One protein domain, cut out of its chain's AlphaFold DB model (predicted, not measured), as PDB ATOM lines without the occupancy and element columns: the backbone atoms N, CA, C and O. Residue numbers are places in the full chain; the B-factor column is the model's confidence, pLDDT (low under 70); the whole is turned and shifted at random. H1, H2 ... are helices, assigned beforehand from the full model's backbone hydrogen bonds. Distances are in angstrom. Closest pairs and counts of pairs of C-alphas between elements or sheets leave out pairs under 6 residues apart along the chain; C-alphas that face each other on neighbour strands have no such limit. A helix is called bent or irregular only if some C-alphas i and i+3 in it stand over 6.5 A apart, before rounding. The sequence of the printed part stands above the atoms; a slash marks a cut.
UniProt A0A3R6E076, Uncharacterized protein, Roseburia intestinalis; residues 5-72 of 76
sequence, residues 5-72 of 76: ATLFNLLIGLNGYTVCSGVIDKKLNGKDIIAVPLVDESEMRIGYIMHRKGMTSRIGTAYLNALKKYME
ATOM      1  N   ALA A   5     -27.715  -9.251 -25.358       71.19
ATOM      2  CA  ALA A   5     -28.203  -8.028 -24.718       71.19
ATOM      3  C   ALA A   5     -27.456  -7.720 -23.404       71.19
ATOM      4  O   ALA A   5     -27.052  -6.585 -23.167       71.19
ATOM      5  N   THR A   6     -27.200  -8.740 -22.579       77.31
ATOM      6  CA  THR A   6     -26.448  -8.582 -21.325       77.31
ATOM      7  C   THR A   6     -24.976  -8.279 -21.586       77.31
ATOM      8  O   THR A   6     -24.395  -7.440 -20.902       77.31
ATOM      9  N   LEU A   7     -24.380  -8.918 -22.601       83.50
ATOM     10  CA  LEU A   7     -23.006  -8.623 -23.011       83.50
ATOM     11  C   LEU A   7     -22.866  -7.165 -23.465       83.50
ATOM     12  O   LEU A   7     -21.921  -6.497 -23.073       83.50
ATOM     13  N   PHE A   8     -23.812  -6.651 -24.243       84.31
ATOM     14  CA  PHE A   8     -23.773  -5.277 -24.738       84.31
ATOM     15  C   PHE A   8     -23.863  -4.236 -23.626       84.31
ATOM     16  O   PHE A   8     -23.051  -3.316 -23.603       84.31
ATOM     17  N   ASN A   9     -24.747  -4.436 -22.646       83.19
ATOM     18  CA  ASN A   9     -24.803  -3.563 -21.472       83.19
ATOM     19  C   ASN A   9     -23.471  -3.542 -20.705       83.19
ATOM     20  O   ASN A   9     -23.032  -2.487 -20.247       83.19
ATOM     21  N   LEU A  10     -22.801  -4.694 -20.600       88.00
ATOM     22  CA  LEU A  10     -21.484  -4.785 -19.977       88.00
ATOM     23  C   LEU A  10     -20.408  -4.048 -20.788       88.00
ATOM     24  O   LEU A  10     -19.616  -3.310 -20.208       88.00
ATOM     25  N   LEU A  11     -20.379  -4.225 -22.114       89.94
ATOM     26  CA  LEU A  11     -19.415  -3.545 -22.986       89.94
ATOM     27  C   LEU A  11     -19.572  -2.022 -22.906       89.94
ATOM     28  O   LEU A  11     -18.568  -1.330 -22.781       89.94
ATOM     29  N   ILE A  12     -20.808  -1.512 -22.888       86.88
ATOM     30  CA  ILE A  12     -21.087  -0.078 -22.725       86.88
ATOM     31  C   ILE A  12     -20.557   0.420 -21.372       86.88
ATOM     32  O   ILE A  12     -19.831   1.409 -21.323       86.88
ATOM     33  N   GLY A  13     -20.860  -0.287 -20.276       89.19
ATOM     34  CA  GLY A  13     -20.418   0.104 -18.932       89.19
ATOM     35  C   GLY A  13     -18.901   0.043 -18.712       89.19
ATOM     36  O   GLY A  13     -18.385   0.746 -17.847       89.19
ATOM     37  N   LEU A  14     -18.182  -0.778 -19.485       93.25
ATOM     38  CA  LEU A  14     -16.729  -0.959 -19.378       93.25
ATOM     39  C   LEU A  14     -15.930  -0.267 -20.490       93.25
ATOM     40  O   LEU A  14     -14.708  -0.406 -20.515       93.25
ATOM     41  N   ASN A  15     -16.590   0.434 -21.418       89.19
ATOM     42  CA  ASN A  15     -15.975   0.906 -22.664       89.19
ATOM     43  C   ASN A  15     -15.205  -0.220 -23.396       89.19
ATOM     44  O   ASN A  15     -14.072  -0.053 -23.851       89.19
ATOM     45  N   GLY A  16     -15.804  -1.413 -23.420       90.50
ATOM     46  CA  GLY A  16     -15.221  -2.633 -23.966       90.50
ATOM     47  C   GLY A  16     -15.589  -2.872 -25.429       90.50
ATOM     48  O   GLY A  16     -16.522  -2.282 -25.968       90.50
ATOM     49  N   TYR A  17     -14.892  -3.813 -26.062       90.50
ATOM     50  CA  TYR A  17     -15.170  -4.266 -27.425       90.50
ATOM     51  C   TYR A  17     -15.240  -5.796 -27.500       90.50
ATOM     52  O   TYR A  17     -14.783  -6.509 -26.606       90.50
ATOM     53  N   THR A  18     -15.827  -6.315 -28.579       88.81
ATOM     54  CA  THR A  18     -15.871  -7.753 -28.860       88.81
ATOM     55  C   THR A  18     -15.846  -8.013 -30.362       88.81
ATOM     56  O   THR A  18     -16.267  -7.167 -31.152       88.81
ATOM     57  N   VAL A  19     -15.373  -9.193 -30.761       87.75
ATOM     58  CA  VAL A  19     -15.434  -9.649 -32.153       87.75
ATOM     59  C   VAL A  19     -16.814 -10.244 -32.415       87.75
ATOM     60  O   VAL A  19     -17.296 -11.090 -31.663       87.75
ATOM     61  N   CYS A  20     -17.459  -9.814 -33.496       84.06
ATOM     62  CA  CYS A  20     -18.768 -10.315 -33.898       84.06
ATOM     63  C   CYS A  20     -18.857 -10.475 -35.418       84.06
ATOM     64  O   CYS A  20     -18.020  -9.964 -36.156       84.06
ATOM     65  N   SER A  21     -19.902 -11.150 -35.892       82.62
ATOM     66  CA  SER A  21     -20.172 -11.343 -37.322       82.62
ATOM     67  C   SER A  21     -20.515 -10.064 -38.096       82.62
ATOM     68  O   SER A  21     -20.771 -10.134 -39.293       82.62
ATOM     69  N   GLY A  22     -20.641  -8.921 -37.420       78.19
ATOM     70  CA  GLY A  22     -21.152  -7.681 -38.007       78.19
ATOM     71  C   GLY A  22     -22.675  -7.642 -38.190       78.19
ATOM     72  O   GLY A  22     -23.222  -6.580 -38.474       78.19
ATOM     73  N   VAL A  23     -23.392  -8.752 -37.960       78.69
ATOM     74  CA  VAL A  23     -24.865  -8.793 -38.009       78.69
ATOM     75  C   VAL A  23     -25.438  -8.189 -36.724       78.69
ATOM     76  O   VAL A  23     -25.709  -8.890 -35.743       78.69
ATOM     77  N   ILE A  24     -25.601  -6.867 -36.731       77.31
ATOM     78  CA  ILE A  24     -26.135  -6.076 -35.620       77.31
ATOM     79  C   ILE A  24     -27.374  -5.316 -36.095       77.31
ATOM     80  O   ILE A  24     -27.352  -4.652 -37.129       77.31
ATOM     81  N   ASP A  25     -28.452  -5.374 -35.315       74.12
ATOM     82  CA  ASP A  25     -29.623  -4.529 -35.543       74.12
ATOM     83  C   ASP A  25     -29.403  -3.151 -34.903       74.12
ATOM     84  O   ASP A  25     -29.405  -3.012 -33.675       74.12
ATOM     85  N   LYS A  26     -29.221  -2.121 -35.736       70.94
ATOM     86  CA  LYS A  26     -29.044  -0.730 -35.286       70.94
ATOM     87  C   LYS A  26     -30.274  -0.180 -34.555       70.94
ATOM     88  O   LYS A  26     -30.134   0.729 -33.744       70.94
ATOM     89  N   LYS A  27     -31.475  -0.712 -34.812       67.94
ATOM     90  CA  LYS A  27     -32.707  -0.295 -34.121       67.94
ATOM     91  C   LYS A  27     -32.775  -0.846 -32.701       67.94
ATOM     92  O   LYS A  27     -33.357  -0.200 -31.839       67.94
ATOM     93  N   LEU A  28     -32.183  -2.017 -32.464       68.50
ATOM     94  CA  LEU A  28     -32.208  -2.675 -31.157       68.50
ATOM     95  C   LEU A  28     -31.055  -2.232 -30.246       68.50
ATOM     96  O   LEU A  28     -31.247  -2.122 -29.042       68.50
ATOM     97  N   ASN A  29     -29.868  -1.982 -30.808       67.81
ATOM     98  CA  ASN A  29     -28.642  -1.741 -30.029       67.81
ATOM     99  C   ASN A  29     -28.274  -0.254 -29.879       67.81
ATOM    100  O   ASN A  29     -27.284   0.070 -29.229       67.81
ATOM    101  N   GLY A  30     -29.074   0.651 -30.453       67.44
ATOM    102  CA  GLY A  30     -28.864   2.094 -30.335       67.44
ATOM    103  C   GLY A  30     -27.589   2.590 -31.028       67.44
ATOM    104  O   GLY A  30     -27.051   1.939 -31.924       67.44
ATOM    105  N   LYS A  31     -27.129   3.784 -30.637       74.31
ATOM    106  CA  LYS A  31     -25.894   4.407 -31.156       74.31
ATOM    107  C   LYS A  31     -24.643   4.006 -30.365       74.31
ATOM    108  O   LYS A  31     -23.540   4.303 -30.810       74.31
ATOM    109  N   ASP A  32     -24.823   3.344 -29.225       83.06
ATOM    110  CA  ASP A  32     -23.759   3.080 -28.251       83.06
ATOM    111  C   ASP A  32     -22.899   1.861 -28.617       83.06
ATOM    112  O   ASP A  32     -21.817   1.677 -28.068       83.06
ATOM    113  N   ILE A  33     -23.347   1.042 -29.580       85.56
ATOM    114  CA  ILE A  33     -22.562  -0.053 -30.156       85.56
ATOM    115  C   ILE A  33     -22.470   0.106 -31.669       85.56
ATOM    116  O   ILE A  33     -23.476   0.161 -32.377       85.56
ATOM    117  N   ILE A  34     -21.235   0.111 -32.165       85.06
ATOM    118  CA  ILE A  34     -20.914   0.186 -33.588       85.06
ATOM    119  C   ILE A  34     -20.119  -1.049 -34.022       85.06
ATOM    120  O   ILE A  34     -19.251  -1.530 -33.297       85.06
ATOM    121  N   ALA A  35     -20.416  -1.564 -35.216       86.06
ATOM    122  CA  ALA A  35     -19.577  -2.562 -35.876       86.06
ATOM    123  C   ALA A  35     -18.535  -1.843 -36.734       86.06
ATOM    124  O   ALA A  35     -18.893  -1.022 -37.580       86.06
ATOM    125  N   VAL A  36     -17.262  -2.172 -36.529       85.50
ATOM    126  CA  VAL A  36     -16.139  -1.657 -37.318       85.50
ATOM    127  C   VAL A  36     -15.446  -2.844 -37.992       85.50
ATOM    128  O   VAL A  36     -15.253  -3.864 -37.324       85.50
ATOM    129  N   PRO A  37     -15.092  -2.756 -39.291       86.12
ATOM    130  CA  PRO A  37     -14.331  -3.804 -39.964       86.12
ATOM    131  C   PRO A  37     -13.010  -4.085 -39.241       86.12
ATOM    132  O   PRO A  37     -12.282  -3.158 -38.882       86.12
ATOM    133  N   LEU A  38     -12.707  -5.365 -39.027       86.06
ATOM    134  CA  LEU A  38     -11.405  -5.789 -38.518       86.06
ATOM    135  C   LEU A  38     -10.352  -5.642 -39.625       86.06
ATOM    136  O   LEU A  38     -10.658  -5.810 -40.802       86.06
ATOM    137  N   VAL A  39      -9.117  -5.328 -39.235       84.00
ATOM    138  CA  VAL A  39      -7.978  -5.176 -40.163       84.00
ATOM    139  C   VAL A  39      -7.472  -6.536 -40.674       84.00
ATOM    140  O   VAL A  39      -6.812  -6.592 -41.703       84.00
ATOM    141  N   ASP A  40      -7.790  -7.620 -39.962       76.06
ATOM    142  CA  ASP A  40      -7.328  -8.982 -40.247       76.06
ATOM    143  C   ASP A  40      -8.380  -9.813 -41.014       76.06
ATOM    144  O   ASP A  40      -9.586  -9.616 -40.851       76.06
ATOM    145  N   GLU A  41      -7.925 -10.779 -41.814       61.44
ATOM    146  CA  GLU A  41      -8.706 -11.508 -42.833       61.44
ATOM    147  C   GLU A  41      -9.477 -12.731 -42.297       61.44
ATOM    148  O   GLU A  41      -9.825 -13.648 -43.043       61.44
ATOM    149  N   SER A  42      -9.753 -12.802 -40.992       70.50
ATOM    150  CA  SER A  42     -10.450 -13.973 -40.445       70.50
ATOM    151  C   SER A  42     -11.913 -14.041 -40.923       70.50
ATOM    152  O   SER A  42     -12.772 -13.261 -40.508       70.50
ATOM    153  N   GLU A  43     -12.217 -15.000 -41.804       78.50
ATOM    154  CA  GLU A  43     -13.579 -15.247 -42.282       78.50
ATOM    155  C   GLU A  43     -14.431 -15.951 -41.214       78.50
ATOM    156  O   GLU A  43     -14.140 -17.075 -40.792       78.50
ATOM    157  N   MET A  44     -15.559 -15.346 -40.837       85.06
ATOM    158  CA  MET A  44     -16.574 -16.022 -40.028       85.06
ATOM    159  C   MET A  44     -17.598 -16.726 -40.930       85.06
ATOM    160  O   MET A  44     -18.346 -16.080 -41.662       85.06
ATOM    161  N   ARG A  45     -17.684 -18.061 -40.850       86.31
ATOM    162  CA  ARG A  45     -18.683 -18.850 -41.596       86.31
ATOM    163  C   ARG A  45     -19.972 -18.994 -40.796       86.31
ATOM    164  O   ARG A  45     -19.980 -19.605 -39.730       86.31
ATOM    165  N   ILE A  46     -21.068 -18.470 -41.339       85.31
ATOM    166  CA  ILE A  46     -22.407 -18.563 -40.747       85.31
ATOM    167  C   ILE A  46     -23.277 -19.429 -41.648       85.31
ATOM    168  O   ILE A  46     -23.344 -19.226 -42.858       85.31
ATOM    169  N   GLY A  47     -23.960 -20.397 -41.049       88.06
ATOM    170  CA  GLY A  47     -24.853 -21.303 -41.755       88.06
ATOM    171  C   GLY A  47     -25.832 -21.972 -40.802       88.06
ATOM    172  O   GLY A  47     -25.888 -21.661 -39.613       88.06
ATOM    173  N   TYR A  48     -26.607 -22.905 -41.337       87.62
ATOM    174  CA  TYR A  48     -27.553 -23.717 -40.581       87.62
ATOM    175  C   TYR A  48     -27.170 -25.195 -40.691       87.62
ATOM    176  O   TYR A  48     -26.597 -25.633 -41.687       87.62
ATOM    177  N   ILE A  49     -27.491 -25.970 -39.656       88.94
ATOM    178  CA  ILE A  49     -27.232 -27.413 -39.603       88.94
ATOM    179  C   ILE A  49     -28.547 -28.146 -39.859       88.94
ATOM    180  O   ILE A  49     -29.584 -27.781 -39.305       88.94
ATOM    181  N   MET A  50     -28.505 -29.196 -40.678       86.06
ATOM    182  CA  MET A  50     -29.647 -30.081 -40.913       86.06
ATOM    183  C   MET A  50     -29.237 -31.543 -40.793       86.06
ATOM    184  O   MET A  50     -28.108 -31.926 -41.104       86.06
ATOM    185  N   HIS A  51     -30.181 -32.381 -40.375       87.12
ATOM    186  CA  HIS A  51     -29.975 -33.820 -40.349       87.12
ATOM    187  C   HIS A  51     -29.870 -34.372 -41.779       87.12
ATOM    188  O   HIS A  51     -30.748 -34.122 -42.601       87.12
ATOM    189  N   ARG A  52     -28.846 -35.186 -42.069       84.00
ATOM    190  CA  ARG A  52     -28.563 -35.710 -43.425       84.00
ATOM    191  C   ARG A  52     -29.728 -36.487 -44.058       84.00
ATOM    192  O   ARG A  52     -29.852 -36.508 -45.275       84.00
ATOM    193  N   LYS A  53     -30.558 -37.140 -43.238       83.12
ATOM    194  CA  LYS A  53     -31.756 -37.886 -43.679       83.12
ATOM    195  C   LYS A  53     -33.067 -37.119 -43.464       83.12
ATOM    196  O   LYS A  53     -34.137 -37.667 -43.694       83.12
ATOM    197  N   GLY A  54     -32.999 -35.898 -42.936       76.00
ATOM    198  CA  GLY A  54     -34.180 -35.078 -42.700       76.00
ATOM    199  C   GLY A  54     -34.633 -34.443 -44.005       76.00
ATOM    200  O   GLY A  54     -33.911 -33.629 -44.575       76.00
ATOM    201  N   MET A  55     -35.828 -34.791 -44.474       77.81
ATOM    202  CA  MET A  55     -36.479 -34.002 -45.514       77.81
ATOM    203  C   MET A  55     -36.837 -32.630 -44.944       77.81
ATOM    204  O   MET A  55     -37.434 -32.531 -43.870       77.81
ATOM    205  N   THR A  56     -36.485 -31.566 -45.660       82.00
ATOM    206  CA  THR A  56     -36.867 -30.211 -45.269       82.00
ATOM    207  C   THR A  56     -38.385 -30.087 -45.364       82.00
ATOM    208  O   THR A  56     -38.973 -30.296 -46.427       82.00
ATOM    209  N   SER A  57     -39.042 -29.779 -44.244       89.50
ATOM    210  CA  SER A  57     -40.487 -29.550 -44.245       89.50
ATOM    211  C   SER A  57     -40.827 -28.325 -45.093       89.50
ATOM    212  O   SER A  57     -39.992 -27.443 -45.295       89.50
ATOM    213  N   ARG A  58     -42.084 -28.205 -45.535       91.44
ATOM    214  CA  ARG A  58     -42.556 -27.014 -46.264       91.44
ATOM    215  C   ARG A  58     -42.264 -25.711 -45.506       91.44
ATOM    216  O   ARG A  58     -41.880 -24.721 -46.120       91.44
ATOM    217  N   ILE A  59     -42.405 -25.731 -44.178       92.19
ATOM    218  CA  ILE A  59     -42.091 -24.591 -43.304       92.19
ATOM    219  C   ILE A  59     -40.580 -24.344 -43.254       92.19
ATOM    220  O   ILE A  59     -40.154 -23.201 -43.383       92.19
ATOM    221  N   GLY A  60     -39.765 -25.396 -43.130       90.94
ATOM    222  CA  GLY A  60     -38.305 -25.275 -43.159       90.94
ATOM    223  C   GLY A  60     -37.811 -24.658 -44.468       90.94
ATOM    224  O   GLY A  60     -37.030 -23.713 -44.449       90.94
ATOM    225  N   THR A  61     -38.344 -25.110 -45.602       91.38
ATOM    226  CA  THR A  61     -38.034 -24.540 -46.919       91.38
ATOM    227  C   THR A  61     -38.460 -23.076 -47.012       91.38
ATOM    228  O   THR A  61     -37.692 -22.248 -47.498       91.38
ATOM    229  N   ALA A  62     -39.649 -22.724 -46.509       93.38
ATOM    230  CA  ALA A  62     -40.104 -21.334 -46.472       93.38
ATOM    231  C   ALA A  62     -39.178 -20.446 -45.622       93.38
ATOM    232  O   ALA A  62     -38.823 -19.350 -46.052       93.38
ATOM    233  N   TYR A  63     -38.733 -20.937 -44.462       91.75
ATOM    234  CA  TYR A  63     -37.797 -20.225 -43.593       91.75
ATOM    235  C   TYR A  63     -36.426 -20.027 -44.255       91.75
ATOM    236  O   TYR A  63     -35.909 -18.913 -44.275       91.75
ATOM    237  N   LEU A  64     -35.865 -21.070 -44.874       90.94
ATOM    238  CA  LEU A  64     -34.600 -20.972 -45.608       90.94
ATOM    239  C   LEU A  64     -34.691 -19.998 -46.790       90.94
ATOM    240  O   LEU A  64     -33.753 -19.246 -47.040       90.94
ATOM    241  N   ASN A  65     -35.820 -19.976 -47.499       91.69
ATOM    242  CA  ASN A  65     -36.050 -19.015 -48.576       91.69
ATOM    243  C   ASN A  65     -36.149 -17.580 -48.052       91.69
ATOM    244  O   ASN A  65     -35.641 -16.669 -48.699       91.69
ATOM    245  N   ALA A  66     -36.772 -17.365 -46.889       91.19
ATOM    246  CA  ALA A  66     -36.784 -16.056 -46.247       91.19
ATOM    247  C   ALA A  66     -35.362 -15.620 -45.867       91.19
ATOM    248  O   ALA A  66     -34.967 -14.518 -46.225       91.19
ATOM    249  N   LEU A  67     -34.574 -16.496 -45.232       88.62
ATOM    250  CA  LEU A  67     -33.180 -16.207 -44.882       88.62
ATOM    251  C   LEU A  67     -32.343 -15.815 -46.103       88.62
ATOM    252  O   LEU A  67     -31.655 -14.803 -46.054       88.62
ATOM    253  N   LYS A  68     -32.447 -16.559 -47.214       87.38
ATOM    254  CA  LYS A  68     -31.714 -16.247 -48.453       87.38
ATOM    255  C   LYS A  68     -31.983 -14.826 -48.954       87.38
ATOM    256  O   LYS A  68     -31.032 -14.137 -49.296       87.38
ATOM    257  N   LYS A  69     -33.237 -14.360 -48.911       87.44
ATOM    258  CA  LYS A  69     -33.599 -12.990 -49.323       87.44
ATOM    259  C   LYS A  69     -32.911 -11.904 -48.492       87.44
ATOM    260  O   LYS A  69     -32.640 -10.838 -49.016       87.44
ATOM    261  N   TYR A  70     -32.644 -12.163 -47.210       80.06
ATOM    262  CA  TYR A  70     -31.936 -11.226 -46.329       80.06
ATOM    263  C   TYR A  70     -30.406 -11.357 -46.402       80.06
ATOM    264  O   TYR A  70     -29.703 -10.560 -45.790       80.06
ATOM    265  N   MET A  71     -29.887 -12.375 -47.096       74.94
ATOM    266  CA  MET A  71     -28.450 -12.630 -47.247       74.94
ATOM    267  C   MET A  71     -27.906 -12.212 -48.620       74.94
ATOM    268  O   MET A  71     -26.691 -12.218 -48.809       74.94
ATOM    269  N   GLU A  72     -28.766 -11.870 -49.583       65.19
ATOM    270  CA  GLU A  72     -28.329 -11.328 -50.872       65.19
ATOM    271  C   GLU A  72     -27.729  -9.922 -50.667       65.19
ATOM    272  O   GLU A  72     -28.323  -9.102 -49.962       65.19
TER     273      GLU A  72
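Overview. This is residues 5 to 72 of the 76 residues of an uncharacterized protein of Roseburia intestinalis (UniProt A0A3R6E076). The model is an open, elongated chain with a small helix at one end and a longer one at the other: H1 and the very short H2 lie with their loops at one end, and from there a long thread without a named element reaches out to H3, which folds back from the far end. No helix touches another, and much of the far end sticks out: residues 49 to 55, residues 57 to 63 and residues 65 to 72. The printed part has 68 residues with three named helices, H1, H2 and H3 in that order, and no named strand; the class is all helix, though under half of the residues, 28 of 68, are in named elements. The whole is only just extended, close to loose, with a radius of gyration of the C-alphas of 16.6 A, and spans 46 by 28 by 22 A.

Arrangement. H1, residues 5 to 14, and H2, residues 26 to 29, are only just apart, with their closest C-alphas 8.0 A from each other. H3, residues 58 to 71, is apart from H1 and apart from H2. It stands free over residues 58 to 63 and residues 65 to 71. In H1 and H3 every pair of O of residue i and N of residue i+4 is within hydrogen-bond range. H2, with four residues, is too short for such a pair, and its one pair of O of residue i and N of residue i+3 is not within range.

Along the chain. H1 begins at C-alpha 5, at (-28.203, -8.028, -24.718), and measures 14.5 A from first to last C-alpha. H2 runs from Lys 26 to Asn 29 and measures 5.4 A; its C-alpha 26 is at (-29.044, -0.730, -35.286). H3, the longest helix with 14 residues, runs from Arg 58 to Met 71 and measures 20.2 A, ending with C-alpha 71 at (-28.450, -12.630, -47.247). No helix is bent or irregular.

Size, cuts and confidence. The two C-alphas farthest apart are those of Asn 15 and Lys 53, 46.9 A. The C-alphas of the first and last printed residues, Ala 5 and Glu 72, are 26.4 A apart. Both links are long: 11 residues between H1 and H2, and 28 residues, 30 to 57, between H2 and H3. Without the stretches that stand free, the body has 46 residues and spans 40 by 31 by 16 A. The printed part has no cut. The mean pLDDT of the printed part is 83.1, and the model's confidence is low, under 70, at residues 27 to 30, residue 41 and residue 72.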